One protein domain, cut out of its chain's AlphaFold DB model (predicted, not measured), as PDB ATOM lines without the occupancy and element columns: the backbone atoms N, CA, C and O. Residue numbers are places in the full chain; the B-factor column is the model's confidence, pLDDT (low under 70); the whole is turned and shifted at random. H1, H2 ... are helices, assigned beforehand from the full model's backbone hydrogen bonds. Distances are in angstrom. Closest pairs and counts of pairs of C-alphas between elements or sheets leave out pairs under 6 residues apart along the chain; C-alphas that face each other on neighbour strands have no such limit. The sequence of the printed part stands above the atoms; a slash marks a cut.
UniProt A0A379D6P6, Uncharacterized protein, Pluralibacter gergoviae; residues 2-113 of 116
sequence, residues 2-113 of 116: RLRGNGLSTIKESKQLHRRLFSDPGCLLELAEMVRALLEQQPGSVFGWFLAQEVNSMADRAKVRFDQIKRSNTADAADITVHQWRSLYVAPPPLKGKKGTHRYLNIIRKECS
ATOM      1  N   ARG A   2      26.220  -2.900  14.209       40.78
ATOM      2  CA  ARG A   2      27.337  -1.930  14.039       40.78
ATOM      3  C   ARG A   2      28.451  -1.990  15.106       40.78
ATOM      4  O   ARG A   2      29.553  -1.511  14.864       40.78
ATOM      5  N   LEU A   3      28.180  -2.593  16.264       40.81
ATOM      6  CA  LEU A   3      29.113  -2.686  17.390       40.81
ATOM      7  C   LEU A   3      30.351  -3.561  17.103       40.81
ATOM      8  O   LEU A   3      31.392  -3.314  17.698       40.81
ATOM      9  N   ARG A   4      30.286  -4.539  16.179       54.88
ATOM     10  CA  ARG A   4      31.458  -5.380  15.836       54.88
ATOM     11  C   ARG A   4      32.310  -4.823  14.691       54.88
ATOM     12  O   ARG A   4      33.527  -4.968  14.728       54.88
ATOM     13  N   GLY A   5      31.708  -4.140  13.714       52.66
ATOM     14  CA  GLY A   5      32.431  -3.587  12.557       52.66
ATOM     15  C   GLY A   5      33.464  -2.512  12.925       52.66
ATOM     16  O   GLY A   5      34.549  -2.484  12.349       52.66
ATOM     17  N   ASN A   6      33.174  -1.684  13.935       58.22
ATOM     18  CA  ASN A   6      34.108  -0.655  14.420       58.22
ATOM     19  C   ASN A   6      35.330  -1.243  15.145       58.22
ATOM     20  O   ASN A   6      36.379  -0.604  15.228       58.22
ATOM     21  N   GLY A   7      35.214  -2.469  15.666       69.88
ATOM     22  CA  GLY A   7      36.334  -3.154  16.304       69.88
ATOM     23  C   GLY A   7      37.432  -3.511  15.304       69.88
ATOM     24  O   GLY A   7      38.604  -3.416  15.639       69.88
ATOM     25  N   LEU A   8      37.074  -3.862  14.064       77.88
ATOM     26  CA  LEU A   8      38.052  -4.241  13.037       77.88
ATOM     27  C   LEU A   8      38.776  -3.026  12.447       77.88
ATOM     28  O   LEU A   8      39.981  -3.082  12.220       77.88
ATOM     29  N   SER A   9      38.069  -1.911  12.242       76.75
ATOM     30  CA  SER A   9      38.635  -0.693  11.644       76.75
ATOM     31  C   SER A   9      39.593   0.074  12.564       76.75
ATOM     32  O   SER A   9      40.348   0.920  12.090       76.75
ATOM     33  N   THR A  10      39.598  -0.220  13.865       81.38
ATOM     34  CA  THR A  10      40.427   0.471  14.870       81.38
ATOM     35  C   THR A  10      41.720  -0.270  15.222       81.38
ATOM     36  O   THR A  10      42.616   0.322  15.828       81.38
ATOM     37  N   ILE A  11      41.867  -1.533  14.805       84.56
ATOM     38  CA  ILE A  11      43.062  -2.353  15.062       84.56
ATOM     39  C   ILE A  11      44.284  -1.734  14.386       84.56
ATOM     40  O   ILE A  11      44.215  -1.338  13.227       84.56
ATOM     41  N   LYS A  12      45.413  -1.625  15.089       83.38
ATOM     42  CA  LYS A  12      46.646  -1.006  14.560       83.38
ATOM     43  C   LYS A  12      47.681  -2.020  14.081       83.38
ATOM     44  O   LYS A  12      48.521  -1.680  13.257       83.38
ATOM     45  N   GLU A  13      47.598  -3.252  14.568       86.06
ATOM     46  CA  GLU A  13      48.591  -4.292  14.317       86.06
ATOM     47  C   GLU A  13      48.055  -5.356  13.359       86.06
ATOM     48  O   GLU A  13      46.966  -5.901  13.560       86.06
ATOM     49  N   SER A  14      48.848  -5.704  12.342       87.00
ATOM     50  CA  SER A  14      48.447  -6.684  11.324       87.00
ATOM     51  C   SER A  14      48.166  -8.065  11.931       87.00
ATOM     52  O   SER A  14      47.151  -8.691  11.630       87.00
ATOM     53  N   LYS A  15      48.998  -8.513  12.879       88.88
ATOM     54  CA  LYS A  15      48.822  -9.799  13.575       88.88
ATOM     55  C   LYS A  15      47.529  -9.857  14.393       88.88
ATOM     56  O   LYS A  15      46.850 -10.884  14.402       88.88
ATOM     57  N   GLN A  16      47.172  -8.761  15.064       89.06
ATOM     58  CA  GLN A  16      45.915  -8.664  15.806       89.06
ATOM     59  C   GLN A  16      44.714  -8.685  14.853       89.06
ATOM     60  O   GLN A  16      43.727  -9.366  15.130       89.06
ATOM     61  N   LEU A  17      44.812  -7.994  13.711       91.00
ATOM     62  CA  LEU A  17      43.770  -8.010  12.687       91.00
ATOM     63  C   LEU A  17      43.591  -9.423  12.123       91.00
ATOM     64  O   LEU A  17      42.471  -9.921  12.092       91.00
ATOM     65  N   HIS A  18      44.683 -10.112  11.781       92.81
ATOM     66  CA  HIS A  18      44.646 -11.496  11.307       92.81
ATOM     67  C   HIS A  18      43.937 -12.427  12.302       92.81
ATOM     68  O   HIS A  18      43.057 -13.195  11.915       92.81
ATOM     69  N   ARG A  19      44.265 -12.349  13.598       91.50
ATOM     70  CA  ARG A  19      43.601 -13.161  14.634       91.50
ATOM     71  C   ARG A  19      42.098 -12.902  14.704       91.50
ATOM     72  O   ARG A  19      41.319 -13.850  14.694       91.50
ATOM     73  N   ARG A  20      41.677 -11.635  14.672       92.38
ATOM     74  CA  ARG A  20      40.254 -11.252  14.665       92.38
ATOM     75  C   ARG A  20      39.505 -11.697  13.412       92.38
ATOM     76  O   ARG A  20      38.285 -11.841  13.460       92.38
ATOM     77  N   LEU A  21      40.212 -11.911  12.307       93.88
ATOM     78  CA  LEU A  21      39.623 -12.416  11.072       93.88
ATOM     79  C   LEU A  21      39.520 -13.943  11.051       93.88
ATOM     80  O   LEU A  21      38.507 -14.441  10.572       93.88
ATOM     81  N   PHE A  22      40.502 -14.669  11.600       94.81
ATOM     82  CA  PHE A  22      40.657 -16.102  11.308       94.81
ATOM     83  C   PHE A  22      40.864 -17.042  12.502       94.81
ATOM     84  O   PHE A  22      40.868 -18.249  12.289       94.81
ATOM     85  N   SER A  23      41.135 -16.557  13.718       90.69
ATOM     86  CA  SER A  23      41.640 -17.441  14.790       90.69
ATOM     87  C   SER A  23      41.047 -17.200  16.172       90.69
ATOM     88  O   SER A  23      40.965 -18.139  16.957       90.69
ATOM     89  N   ASP A  24      40.653 -15.968  16.494       91.31
ATOM     90  CA  ASP A  24      40.025 -15.681  17.783       91.31
ATOM     91  C   ASP A  24      38.600 -16.266  17.826       91.31
ATOM     92  O   ASP A  24      37.901 -16.246  16.811       91.31
ATOM     93  N   PRO A  25      38.114 -16.712  18.996       89.06
ATOM     94  CA  PRO A  25      36.707 -17.053  19.165       89.06
ATOM     95  C   PRO A  25      35.796 -15.886  18.766       89.06
ATOM     96  O   PRO A  25      35.986 -14.741  19.197       89.06
ATOM     97  N   GLY A  26      34.797 -16.167  17.934       87.50
ATOM     98  CA  GLY A  26      33.917 -15.166  17.347       87.50
ATOM     99  C   GLY A  26      34.578 -14.311  16.266       87.50
ATOM    100  O   GLY A  26      34.132 -13.174  16.057       87.50
ATOM    101  N   CYS A  27      35.639 -14.813  15.621       93.12
ATOM    102  CA  CYS A  27      36.276 -14.171  14.473       93.12
ATOM    103  C   CYS A  27      35.326 -14.039  13.276       93.12
ATOM    104  O   CYS A  27      34.231 -14.607  13.232       93.12
ATOM    105  N   LEU A  28      35.746 -13.251  12.285       94.31
ATOM    106  CA  LEU A  28      34.922 -13.010  11.102       94.31
ATOM    107  C   LEU A  28      34.707 -14.276  10.259       94.31
ATOM    108  O   LEU A  28      33.626 -14.431   9.698       94.31
ATOM    109  N   LEU A  29      35.690 -15.181  10.198       96.19
ATOM    110  CA  LEU A  29      35.548 -16.460   9.499       96.19
ATOM    111  C   LEU A  29      34.434 -17.318  10.108       96.19
ATOM    112  O   LEU A  29      33.555 -17.765   9.379       96.19
ATOM    113  N   GLU A  30      34.422 -17.469  11.433       95.00
ATOM    114  CA  GLU A  30      33.377 -18.211  12.148       95.00
ATOM    115  C   GLU A  30      31.994 -17.603  11.884       95.00
ATOM    116  O   GLU A  30      31.042 -18.307  11.550       95.00
ATOM    117  N   LEU A  31      31.885 -16.270  11.940       94.69
ATOM    118  CA  LEU A  31      30.636 -15.585  11.616       94.69
ATOM    119  C   LEU A  31      30.205 -15.837  10.161       94.69
ATOM    120  O   LEU A  31      29.023 -16.065   9.908       94.69
ATOM    121  N   ALA A  32      31.137 -15.810   9.206       96.50
ATOM    122  CA  ALA A  32      30.848 -16.095   7.803       96.50
ATOM    123  C   ALA A  32      30.343 -17.532   7.609       96.50
ATOM    124  O   ALA A  32      29.365 -17.746   6.893       96.50
ATOM    125  N   GLU A  33      30.957 -18.507   8.276       96.25
ATOM    126  CA  GLU A  33      30.530 -19.909   8.258       96.25
ATOM    127  C   GLU A  33      29.139 -20.096   8.875       96.25
ATOM    128  O   GLU A  33      28.283 -20.733   8.261       96.25
ATOM    129  N   MET A  34      28.864 -19.462  10.018       95.12
ATOM    130  CA  MET A  34      27.535 -19.481  10.640       95.12
ATOM    131  C   MET A  34      26.458 -18.905   9.715       95.12
ATOM    132  O   MET A  34      25.364 -19.461   9.606       95.12
ATOM    133  N   VAL A  35      26.753 -17.796   9.028       95.06
ATOM    134  CA  VAL A  35      25.805 -17.201   8.079       95.06
ATOM    135  C   VAL A  35      25.612 -18.107   6.862       95.06
ATOM    136  O   VAL A  35      24.474 -18.274   6.436       95.06
ATOM    137  N   ARG A  36      26.659 -18.750   6.327       96.25
ATOM    138  CA  ARG A  36      26.499 -19.733   5.235       96.25
ATOM    139  C   ARG A  36      25.590 -20.889   5.642       96.25
ATOM    140  O   ARG A  36      24.639 -21.173   4.922       96.25
ATOM    141  N   ALA A  37      25.818 -21.481   6.813       95.44
ATOM    142  CA  ALA A  37      24.976 -22.560   7.327       95.44
ATOM    143  C   ALA A  37      23.510 -22.117   7.489       95.44
ATOM    144  O   ALA A  37      22.585 -22.844   7.129       95.44
ATOM    145  N   LEU A  38      23.276 -20.888   7.965       93.19
ATOM    146  CA  LEU A  38      21.930 -20.316   8.048       93.19
ATOM    147  C   LEU A  38      21.281 -20.165   6.660       93.19
ATOM    148  O   LEU A  38      20.091 -20.437   6.502       93.19
ATOM    149  N   LEU A  39      22.043 -19.717   5.661       92.19
ATOM    150  CA  LEU A  39      21.556 -19.525   4.293       92.19
ATOM    151  C   LEU A  39      21.191 -20.841   3.603       92.19
ATOM    152  O   LEU A  39      20.232 -20.866   2.833       92.19
ATOM    153  N   GLU A  40      21.920 -21.917   3.894       92.00
ATOM    154  CA  GLU A  40      21.599 -23.268   3.425       92.00
ATOM    155  C   GLU A  40      20.280 -23.771   4.024       92.00
ATOM    156  O   GLU A  40      19.459 -24.353   3.316       92.00
ATOM    157  N   GLN A  41      20.036 -23.491   5.308       90.62
ATOM    158  CA  GLN A  41      18.803 -23.884   5.998       90.62
ATOM    159  C   GLN A  41      17.591 -23.031   5.599       90.62
ATOM    160  O   GLN A  41      16.463 -23.521   5.587       90.62
ATOM    161  N   GLN A  42      17.801 -21.745   5.303       86.25
ATOM    162  CA  GLN A  42      16.735 -20.774   5.031       86.25
ATOM    163  C   GLN A  42      16.975 -20.012   3.715       86.25
ATOM    164  O   GLN A  42      17.182 -18.788   3.715       86.25
ATOM    165  N   PRO A  43      16.922 -20.707   2.565       80.38
ATOM    166  CA  PRO A  43      17.237 -20.107   1.280       80.38
ATOM    167  C   PRO A  43      16.231 -19.010   0.908       80.38
ATOM    168  O   PRO A  43      15.016 -19.206   0.917       80.38
ATOM    169  N   GLY A  44      16.747 -17.839   0.523       77.25
ATOM    170  CA  GLY A  44      15.933 -16.703   0.073       77.25
ATOM    171  C   GLY A  44      15.319 -15.857   1.193       77.25
ATOM    172  O   GLY A  44      14.504 -14.977   0.906       77.25
ATOM    173  N   SER A  45      15.711 -16.083   2.451       84.00
ATOM    174  CA  SER A  45      15.347 -15.210   3.570       84.00
ATOM    175  C   SER A  45      15.932 -13.803   3.390       84.00
ATOM    176  O   SER A  45      17.131 -13.640   3.157       84.00
ATOM    177  N   VAL A  46      15.098 -12.769   3.557       83.81
ATOM    178  CA  VAL A  46      15.539 -11.358   3.559       83.81
ATOM    179  C   VAL A  46      16.533 -11.101   4.691       83.81
ATOM    180  O   VAL A  46      17.508 -10.377   4.509       83.81
ATOM    181  N   PHE A  47      16.313 -11.728   5.849       85.62
ATOM    182  CA  PHE A  47      17.235 -11.639   6.975       85.62
ATOM    183  C   PHE A  47      18.579 -12.299   6.649       85.62
ATOM    184  O   PHE A  47      19.628 -11.713   6.904       85.62
ATOM    185  N   GLY A  48      18.552 -13.468   6.003       88.94
ATOM    186  CA  GLY A  48      19.761 -14.129   5.510       88.94
ATOM    187  C   GLY A  48      20.535 -13.259   4.516       88.94
ATOM    188  O   GLY A  48      21.750 -13.115   4.633       88.94
ATOM    189  N   TRP A  49      19.833 -12.606   3.586       89.31
ATOM    190  CA  TRP A  49      20.450 -11.637   2.681       89.31
ATOM    191  C   TRP A  49      21.109 -10.481   3.425       89.31
ATOM    192  O   TRP A  49      22.255 -10.153   3.132       89.31
ATOM    193  N   PHE A  50      20.422  -9.896   4.405       88.56
ATOM    194  CA  PHE A  50      20.977  -8.806   5.202       88.56
ATOM    195  C   PHE A  50      22.247  -9.238   5.948       88.56
ATOM    196  O   PHE A  50      23.246  -8.523   5.919       88.56
ATOM    197  N   LEU A  51      22.245 -10.424   6.563       91.69
ATOM    198  CA  LEU A  51      23.421 -10.949   7.258       91.69
ATOM    199  C   LEU A  51      24.607 -11.181   6.318       91.69
ATOM    200  O   LEU A  51      25.730 -10.838   6.677       91.69
ATOM    201  N   ALA A  52      24.369 -11.714   5.116       92.94
ATOM    202  CA  ALA A  52      25.420 -11.875   4.114       92.94
ATOM    203  C   ALA A  52      26.056 -10.525   3.746       92.94
ATOM    204  O   ALA A  52      27.279 -10.411   3.694       92.94
ATOM    205  N   GLN A  53      25.235  -9.486   3.551       91.44
ATOM    206  CA  GLN A  53      25.726  -8.134   3.267       91.44
ATOM    207  C   GLN A  53      26.533  -7.550   4.431       91.44
ATOM    208  O   GLN A  53      27.600  -6.980   4.211       91.44
ATOM    209  N   GLU A  54      26.068  -7.720   5.671       90.31
ATOM    210  CA  GLU A  54      26.774  -7.207   6.849       90.31
ATOM    211  C   GLU A  54      28.146  -7.876   7.022       90.31
ATOM    212  O   GLU A  54      29.141  -7.184   7.244       90.31
ATOM    213  N   VAL A  55      28.230  -9.203   6.863       93.44
ATOM    214  CA  VAL A  55      29.506  -9.939   6.926       93.44
ATOM    215  C   VAL A  55      30.459  -9.487   5.821       93.44
ATOM    216  O   VAL A  55      31.628  -9.214   6.102       93.44
ATOM    217  N   ASN A  56      29.967  -9.333   4.590       93.81
ATOM    218  CA  ASN A  56      30.785  -8.849   3.476       93.81
ATOM    219  C   ASN A  56      31.301  -7.428   3.731       93.81
ATOM    220  O   ASN A  56      32.498  -7.184   3.602       93.81
ATOM    221  N   SER A  57      30.448  -6.515   4.211       91.31
ATOM    222  CA  SER A  57      30.876  -5.154   4.559       91.31
ATOM    223  C   SER A  57      31.922  -5.147   5.681       91.31
ATOM    224  O   SER A  57      32.854  -4.340   5.664       91.31
ATOM    225  N   MET A  58      31.828  -6.060   6.656       91.56
ATOM    226  CA  MET A  58      32.877  -6.235   7.667       91.56
ATOM    227  C   MET A  58      34.199  -6.706   7.050       91.56
ATOM    228  O   MET A  58      35.252  -6.189   7.432       91.56
ATOM    229  N   ALA A  59      34.155  -7.646   6.102       93.06
ATOM    230  CA  ALA A  59      35.338  -8.137   5.398       93.06
ATOM    231  C   ALA A  59      35.997  -7.028   4.563       93.06
ATOM    232  O   ALA A  59      37.213  -6.851   4.635       93.06
ATOM    233  N   ASP A  60      35.207  -6.216   3.859       91.75
ATOM    234  CA  ASP A  60      35.710  -5.098   3.058       91.75
ATOM    235  C   ASP A  60      36.353  -4.015   3.929       91.75
ATOM    236  O   ASP A  60      37.466  -3.560   3.651       91.75
ATOM    237  N   ARG A  61      35.724  -3.654   5.056       90.75
ATOM    238  CA  ARG A  61      36.318  -2.717   6.027       90.75
ATOM    239  C   ARG A  61      37.615  -3.257   6.616       90.75
ATOM    240  O   ARG A  61      38.569  -2.497   6.790       90.75
ATOM    241  N   ALA A  62      37.670  -4.553   6.914       91.19
ATOM    242  CA  ALA A  62      38.886  -5.191   7.399       91.19
ATOM    243  C   ALA A  62      39.992  -5.196   6.341       91.19
ATOM    244  O   ALA A  62      41.144  -4.942   6.681       91.19
ATOM    245  N   LYS A  63      39.653  -5.415   5.068       92.19
ATOM    246  CA  LYS A  63      40.597  -5.350   3.949       92.19
ATOM    247  C   LYS A  63      41.164  -3.946   3.766       92.19
ATOM    248  O   LYS A  63      42.379  -3.782   3.737       92.19
ATOM    249  N   VAL A  64      40.308  -2.920   3.766       91.44
ATOM    250  CA  VAL A  64      40.748  -1.514   3.743       91.44
ATOM    251  C   VAL A  64      41.676  -1.221   4.920       91.44
ATOM    252  O   VAL A  64      42.713  -0.576   4.753       91.44
ATOM    253  N   ARG A  65      41.339  -1.712   6.119       90.56
ATOM    254  CA  ARG A  65      42.178  -1.512   7.300       90.56
ATOM    255  C   ARG A  65      43.518  -2.238   7.195       90.56
ATOM    256  O   ARG A  65      44.544  -1.663   7.551       90.56
ATOM    257  N   PHE A  66      43.521  -3.465   6.690       90.75
ATOM    258  CA  PHE A  66      44.731  -4.238   6.431       90.75
ATOM    259  C   PHE A  66      45.665  -3.502   5.464       90.75
ATOM    260  O   PHE A  66      46.847  -3.334   5.764       90.75
ATOM    261  N   ASP A  67      45.123  -2.972   4.366       90.06
ATOM    262  CA  ASP A  67      45.887  -2.198   3.385       90.06
ATOM    263  C   ASP A  67      46.484  -0.923   3.998       90.06
ATOM    264  O   ASP A  67      47.623  -0.567   3.694       90.06
ATOM    265  N   GLN A  68      45.755  -0.242   4.891       89.75
ATOM    266  CA  GLN A  68      46.282   0.909   5.636       89.75
ATOM    267  C   GLN A  68      47.455   0.511   6.538       89.75
ATOM    268  O   GLN A  68      48.496   1.160   6.500       89.75
ATOM    269  N   ILE A  69      47.310  -0.564   7.321       88.38
ATOM    270  CA  ILE A  69      48.372  -1.053   8.213       88.38
ATOM    271  C   ILE A  69      49.612  -1.439   7.401       88.38
ATOM    272  O   ILE A  69      50.717  -1.036   7.757       88.38
ATOM    273  N   LYS A  70      49.435  -2.160   6.285       86.50
ATOM    274  CA  LYS A  70      50.528  -2.602   5.406       86.50
ATOM    275  C   LYS A  70      51.285  -1.431   4.773       86.50
ATOM    276  O   LYS A  70      52.502  -1.501   4.640       86.50
ATOM    277  N   ARG A  71      50.591  -0.342   4.410       86.00
ATOM    278  CA  ARG A  71      51.231   0.895   3.918       86.00
ATOM    279  C   ARG A  71      52.008   1.629   5.009       86.00
ATOM    280  O   ARG A  71      53.026   2.237   4.706       86.00
ATOM    281  N   SER A  72      51.517   1.607   6.248       82.19
ATOM    282  CA  SER A  72      52.144   2.315   7.369       82.19
ATOM    283  C   SER A  72      53.311   1.556   8.002       82.19
ATOM    284  O   SER A  72      54.218   2.202   8.508       82.19
ATOM    285  N   ASN A  73      53.305   0.219   7.973       70.44
ATOM    286  CA  ASN A  73      54.315  -0.636   8.601       70.44
ATOM    287  C   ASN A  73      54.647  -1.834   7.695       70.44
ATOM    288  O   ASN A  73      53.895  -2.808   7.633       70.44
ATOM    289  N   THR A  74      55.793  -1.785   7.014       63.03
ATOM    290  CA  THR A  74      56.235  -2.825   6.066       63.03
ATOM    291  C   THR A  74      56.953  -4.010   6.716       63.03
ATOM    292  O   THR A  74      57.033  -5.067   6.098       63.03
ATOM    293  N   ALA A  75      57.455  -3.868   7.946       61.78
ATOM    294  CA  ALA A  75      58.347  -4.854   8.561       61.78
ATOM    295  C   ALA A  75      57.641  -6.070   9.205       61.78
ATOM    296  O   ALA A  75      58.293  -7.084   9.413       61.78
ATOM    297  N   ASP A  76      56.336  -5.988   9.501       57.81
ATOM    298  CA  ASP A  76      55.632  -6.984  10.342       57.81
ATOM    299  C   ASP A  76      54.189  -7.280   9.877       57.81
ATOM    300  O   ASP A  76      53.307  -7.699  10.638       57.81
ATOM    301  N   ALA A  77      53.898  -7.024   8.599       61.94
ATOM    302  CA  ALA A  77      52.580  -7.301   8.048       61.94
ATOM    303  C   ALA A  77      52.397  -8.817   7.870       61.94
ATOM    304  O   ALA A  77      52.971  -9.410   6.962       61.94
ATOM    305  N   ALA A  78      51.556  -9.434   8.709       69.12
ATOM    306  CA  ALA A  78      51.011 -10.760   8.422       69.12
ATOM    307  C   ALA A  78      50.421 -10.748   7.006       69.12
ATOM    308  O   ALA A  78      49.676  -9.827   6.675       69.12
ATOM    309  N   ASP A  79      50.769 -11.719   6.166       84.25
ATOM    310  CA  ASP A  79      50.251 -11.763   4.801       84.25
ATOM    311  C   ASP A  79      48.902 -12.489   4.790       84.25
ATOM    312  O   ASP A  79      48.769 -13.578   5.349       84.25
ATOM    313  N   ILE A  80      47.883 -11.864   4.195       89.69
ATOM    314  CA  ILE A  80      46.558 -12.470   4.026       89.69
ATOM    315  C   ILE A  80      46.381 -12.763   2.544       89.69
ATOM    316  O   ILE A  80      46.288 -11.854   1.714       89.69
ATOM    317  N   THR A  81      46.319 -14.048   2.216       92.12
ATOM    318  CA  THR A  81      46.195 -14.520   0.839       92.12
ATOM    319  C   THR A  81      44.827 -14.183   0.243       92.12
ATOM    320  O   THR A  81      43.826 -14.007   0.941       92.12
ATOM    321  N   VAL A  82      44.743 -14.173  -1.090       91.44
ATOM    322  CA  VAL A  82      43.466 -14.010  -1.808       91.44
ATOM    323  C   VAL A  82      42.447 -15.079  -1.395       91.44
ATOM    324  O   VAL A  82      41.258 -14.784  -1.286       91.44
ATOM    325  N   HIS A  83      42.896 -16.309  -1.133       94.31
ATOM    326  CA  HIS A  83      42.029 -17.400  -0.685       94.31
ATOM    327  C   HIS A  83      41.428 -17.133   0.697       94.31
ATOM    328  O   HIS A  83      40.233 -17.347   0.879       94.31
ATOM    329  N   GLN A  84      42.215 -16.597   1.632       94.94
ATOM    330  CA  GLN A  84      41.723 -16.205   2.955       94.94
ATOM    331  C   GLN A  84      40.731 -15.038   2.881       94.94
ATOM    332  O   GLN A  84      39.724 -15.038   3.576       94.94
ATOM    333  N   TRP A  85      40.943 -14.059   1.997       95.31
ATOM    334  CA  TRP A  85      39.929 -13.022   1.780       95.31
ATOM    335  C   TRP A  85      38.633 -13.600   1.206       95.31
ATOM    336  O   TRP A  85      37.542 -13.252   1.658       95.31
ATOM    337  N   ARG A  86      38.735 -14.530   0.248       95.19
ATOM    338  CA  ARG A  86      37.567 -15.222  -0.320       95.19
ATOM    339  C   ARG A  86      36.825 -16.061   0.718       95.19
ATOM    340  O   ARG A  86      35.603 -16.132   0.647       95.19
ATOM    341  N   SER A  87      37.518 -16.648   1.693       96.19
ATOM    342  CA  SER A  87      36.876 -17.427   2.757       96.19
ATOM    343  C   SER A  87      36.091 -16.572   3.755       96.19
ATOM    344  O   SER A  87      35.337 -17.132   4.543       96.19
ATOM    345  N   LEU A  88      36.213 -15.242   3.726       95.56
ATOM    346  CA  LEU A  88      35.375 -14.330   4.517       95.56
ATOM    347  C   LEU A  88      34.113 -13.888   3.766       95.56
ATOM    348  O   LEU A  88      33.165 -13.416   4.386       95.56
ATOM    349  N   TYR A  89      34.084 -14.056   2.444       96.00
ATOM    350  CA  TYR A  89      32.948 -13.663   1.622       96.00
ATOM    351  C   TYR A  89      31.782 -14.647   1.775       96.00
ATOM    352  O   TYR A  89      31.954 -15.872   1.776       96.00
ATOM    353  N   VAL A  90      30.572 -14.104   1.867       95.56
ATOM    354  CA  VAL A  90      29.314 -14.848   1.912       95.56
ATOM    355  C   VAL A  90      28.464 -14.418   0.726       95.56
ATOM    356  O   VAL A  90      28.054 -13.263   0.633       95.56
ATOM    357  N   ALA A  91      28.181 -15.350  -0.185       92.88
ATOM    358  CA  ALA A  91      27.340 -15.079  -1.343       92.88
ATOM    359  C   ALA A  91      25.912 -14.718  -0.885       92.88
ATOM    360  O   ALA A  91      25.242 -15.560  -0.279       92.88
ATOM    361  N   PRO A  92      25.420 -13.493  -1.154       88.75
ATOM    362  CA  PRO A  92      24.067 -13.124  -0.769       88.75
ATOM    363  C   PRO A  92      23.046 -13.962  -1.556       88.75
ATOM    364  O   PRO A  92      23.156 -14.051  -2.783       88.75
ATOM    365  N   PRO A  93      22.035 -14.564  -0.902       86.19
ATOM    366  CA  PRO A  93      21.012 -15.337  -1.591       86.19
ATOM    367  C   PRO A  93      20.184 -14.441  -2.527       86.19
ATOM    368  O   PRO A  93      19.964 -13.261  -2.227       86.19
ATOM    369  N   PRO A  94      19.645 -14.985  -3.629       81.19
ATOM    370  CA  PRO A  94      18.695 -14.256  -4.453       81.19
ATOM    371  C   PRO A  94      17.427 -13.960  -3.648       81.19
ATOM    372  O   PRO A  94      16.833 -14.841  -3.022       81.19
ATOM    373  N   LEU A  95      16.992 -12.704  -3.676       73.75
ATOM    374  CA  LEU A  95      15.800 -12.273  -2.962       73.75
ATOM    375  C   LEU A  95      14.552 -12.588  -3.780       73.75
ATOM    376  O   LEU A  95      14.356 -12.068  -4.877       73.75
ATOM    377  N   LYS A  96      13.670 -13.415  -3.222       68.50
ATOM    378  CA  LYS A  96      12.367 -13.724  -3.817       68.50
ATOM    379  C   LYS A  96      11.354 -12.662  -3.369       68.50
ATOM    380  O   LYS A  96      10.634 -12.860  -2.397       68.50
ATOM    381  N   GLY A  97      11.337 -11.499  -4.026       64.19
ATOM    382  CA  GLY A  97      10.483 -10.363  -3.641       64.19
ATOM    383  C   GLY A  97       9.805  -9.649  -4.814       64.19
ATOM    384  O   GLY A  97      10.312  -9.635  -5.933       64.19
ATOM    385  N   LYS A  98       8.652  -9.013  -4.557       65.56
ATOM    386  CA  LYS A  98       7.943  -8.157  -5.532       65.56
ATOM    387  C   LYS A  98       8.732  -6.849  -5.771       65.56
ATOM    388  O   LYS A  98       9.659  -6.522  -5.029       65.56
ATOM    389  N   LYS A  99       8.360  -6.041  -6.776       61.81
ATOM    390  CA  LYS A  99       9.031  -4.751  -7.090       61.81
ATOM    391  C   LYS A  99       9.179  -3.810  -5.875       61.81
ATOM    392  O   LYS A  99      10.199  -3.141  -5.748       61.81
ATOM    393  N   GLY A 100       8.216  -3.802  -4.946       61.53
ATOM    394  CA  GLY A 100       8.296  -3.013  -3.704       61.53
ATOM    395  C   GLY A 100       9.443  -3.429  -2.772       61.53
ATOM    396  O   GLY A 100      10.080  -2.572  -2.163       61.53
ATOM    397  N   THR A 101       9.776  -4.722  -2.734       69.50
ATOM    398  CA  THR A 101      10.911  -5.256  -1.969       69.50
ATOM    399  C   THR A 101      12.231  -4.683  -2.490       69.50
ATOM    400  O   THR A 101      13.072  -4.279  -1.699       69.50
ATOM    401  N   HIS A 102      12.382  -4.527  -3.810       69.12
ATOM    402  CA  HIS A 102      13.595  -3.978  -4.432       69.12
ATOM    403  C   HIS A 102      13.858  -2.516  -4.043       69.12
ATOM    404  O   HIS A 102      14.995  -2.152  -3.757       69.12
ATOM    405  N   ARG A 103      12.811  -1.680  -3.963       74.88
ATOM    406  CA  ARG A 103      12.952  -0.284  -3.516       74.88
ATOM    407  C   ARG A 103      13.428  -0.204  -2.065       74.88
ATOM    408  O   ARG A 103      14.324   0.577  -1.767       74.88
ATOM    409  N   TYR A 104      12.848  -1.019  -1.186       75.12
ATOM    410  CA  TYR A 104      13.239  -1.075   0.223       75.12
ATOM    411  C   TYR A 104      14.685  -1.560   0.401       75.12
ATOM    412  O   TYR A 104      15.456  -0.963   1.147       75.12
ATOM    413  N   LEU A 105      15.087  -2.583  -0.354       73.81
ATOM    414  CA  LEU A 105      16.458  -3.090  -0.339       73.81
ATOM    415  C   LEU A 105      17.464  -2.054  -0.830       73.81
ATOM    416  O   LEU A 105      18.517  -1.917  -0.224       73.81
ATOM    417  N   ASN A 106      17.139  -1.285  -1.871       76.62
ATOM    418  CA  ASN A 106      18.013  -0.207  -2.341       76.62
ATOM    419  C   ASN A 106      18.210   0.880  -1.277       76.62
ATOM    420  O   ASN A 106      19.313   1.399  -1.138       76.62
ATOM    421  N   ILE A 107      17.171   1.197  -0.495       81.31
ATOM    422  CA  ILE A 107      17.307   2.110   0.647       81.31
ATOM    423  C   ILE A 107      18.269   1.509   1.675       81.31
ATOM    424  O   ILE A 107      19.210   2.183   2.075       81.31
ATOM    425  N   ILE A 108      18.098   0.235   2.048       78.38
ATOM    426  CA  ILE A 108      19.001  -0.434   2.999       78.38
ATOM    427  C   ILE A 108      20.442  -0.450   2.485       78.38
ATOM    428  O   ILE A 108      21.347  -0.131   3.251       78.38
ATOM    429  N   ARG A 109      20.670  -0.787   1.209       76.81
ATOM    430  CA  ARG A 109      22.013  -0.799   0.606       76.81
ATOM    431  C   ARG A 109      22.678   0.563   0.713       76.81
ATOM    432  O   ARG A 109      23.821   0.636   1.154       76.81
ATOM    433  N   LYS A 110      21.937   1.628   0.405       80.38
ATOM    434  CA  LYS A 110      22.424   3.004   0.503       80.38
ATOM    435  C   LYS A 110      22.721   3.407   1.952       80.38
ATOM    436  O   LYS A 110      23.824   3.852   2.247       80.38
ATOM    437  N   GLU A 111      21.766   3.204   2.860       80.38
ATOM    438  CA  GLU A 111      21.874   3.576   4.282       80.38
ATOM    439  C   GLU A 111      22.948   2.777   5.038       80.38
ATOM    440  O   GLU A 111      23.569   3.277   5.978       80.38
ATOM    441  N   CYS A 112      23.177   1.522   4.646       73.81
ATOM    442  CA  CYS A 112      24.185   0.652   5.255       73.81
ATOM    443  C   CYS A 112      25.516   0.641   4.488       73.81
ATOM    444  O   CYS A 112      26.469   0.013   4.950       73.81
ATOM    445  N   SER A 113      25.591   1.361   3.364       72.38
ATOM    446  CA  SER A 113      26.761   1.439   2.480       72.38
ATOM    447  C   SER A 113      27.237   0.065   1.992       72.38
ATOM    448  O   SER A 113      28.429  -0.220   2.013       72.38
TER     449      SER A 113
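Overview. This is residues 2 to 113 of the 116 residues of an uncharacterized protein of Pluralibacter gergoviae (UniProt A0A379D6P6). What shape do these atoms make? One long helix, H4, is the spine of an elongated body: H2 and then H3 run along one side of it the opposite way, and short H1 packs on its residues 58 to 65. After H4 the printed part folds back through small H5 and a long loop, residues 87 to 98, to H6, which is near H4. What is it built of? The 112 printed residues hold six named helices, H1 to H6 in chain order, and no named strand, an all-helix class. The whole is only just compact, close to loose, with a radius of gyration of the C-alphas of 15.5 A and spans of 52 by 27 by 24 A.

Arrangement. What does the first helix meet? H1, residues 2 to 9, touches the hub H4, residues 46 to 72, the same way at a shallow tilt of 24 degrees; their closest C-alphas, Gly 5 and Met 58, are 5.6 A apart. What comes next? H2, residues 14 to 22, touches H4 residues 62 to 70 alone, opposite ways at 18 degrees, a shallow tilt, closest at C-alphas Ser 14 and Ile 69, 6.4 A. H3, residues 28 to 41, touches H2 only at the corner, and forms a helical hairpin with H4, closest at C-alphas Leu 39 and Gly 48, 5.8 A. What follows the hub? H5, residues 82 to 86, is close to H4 but not clearly touching, with closest C-alphas Ala 59 and Trp 85 7.6 A apart; H6, residues 99 to 112, is near H4. Are the backbones in range? Each O i to N i+4 pair in H2 to H6 is within hydrogen-bond range; H1 has 0 of 4, and 2 of 5 O i to N i+3 pairs.

Along the chain. Where does H1 begin? C-alpha 2 is at (27.337, -1.930, 14.039). How long are the longer helices? H3 measures 20.1 A, H4 39.3 A and H6 20.3 A, which ends at C-alpha 112, (24.185, 0.652, 5.255).

Size, cuts and confidence. How large is it? The C-alphas farthest apart, Ala 75 and Lys 98, are 52.4 A apart; the printed part has no cut, and H5 to H6 is a long link. Where is confidence low? The pLDDT is under 70 in residues 2 to 7, 74 to 78 and 96 to 102.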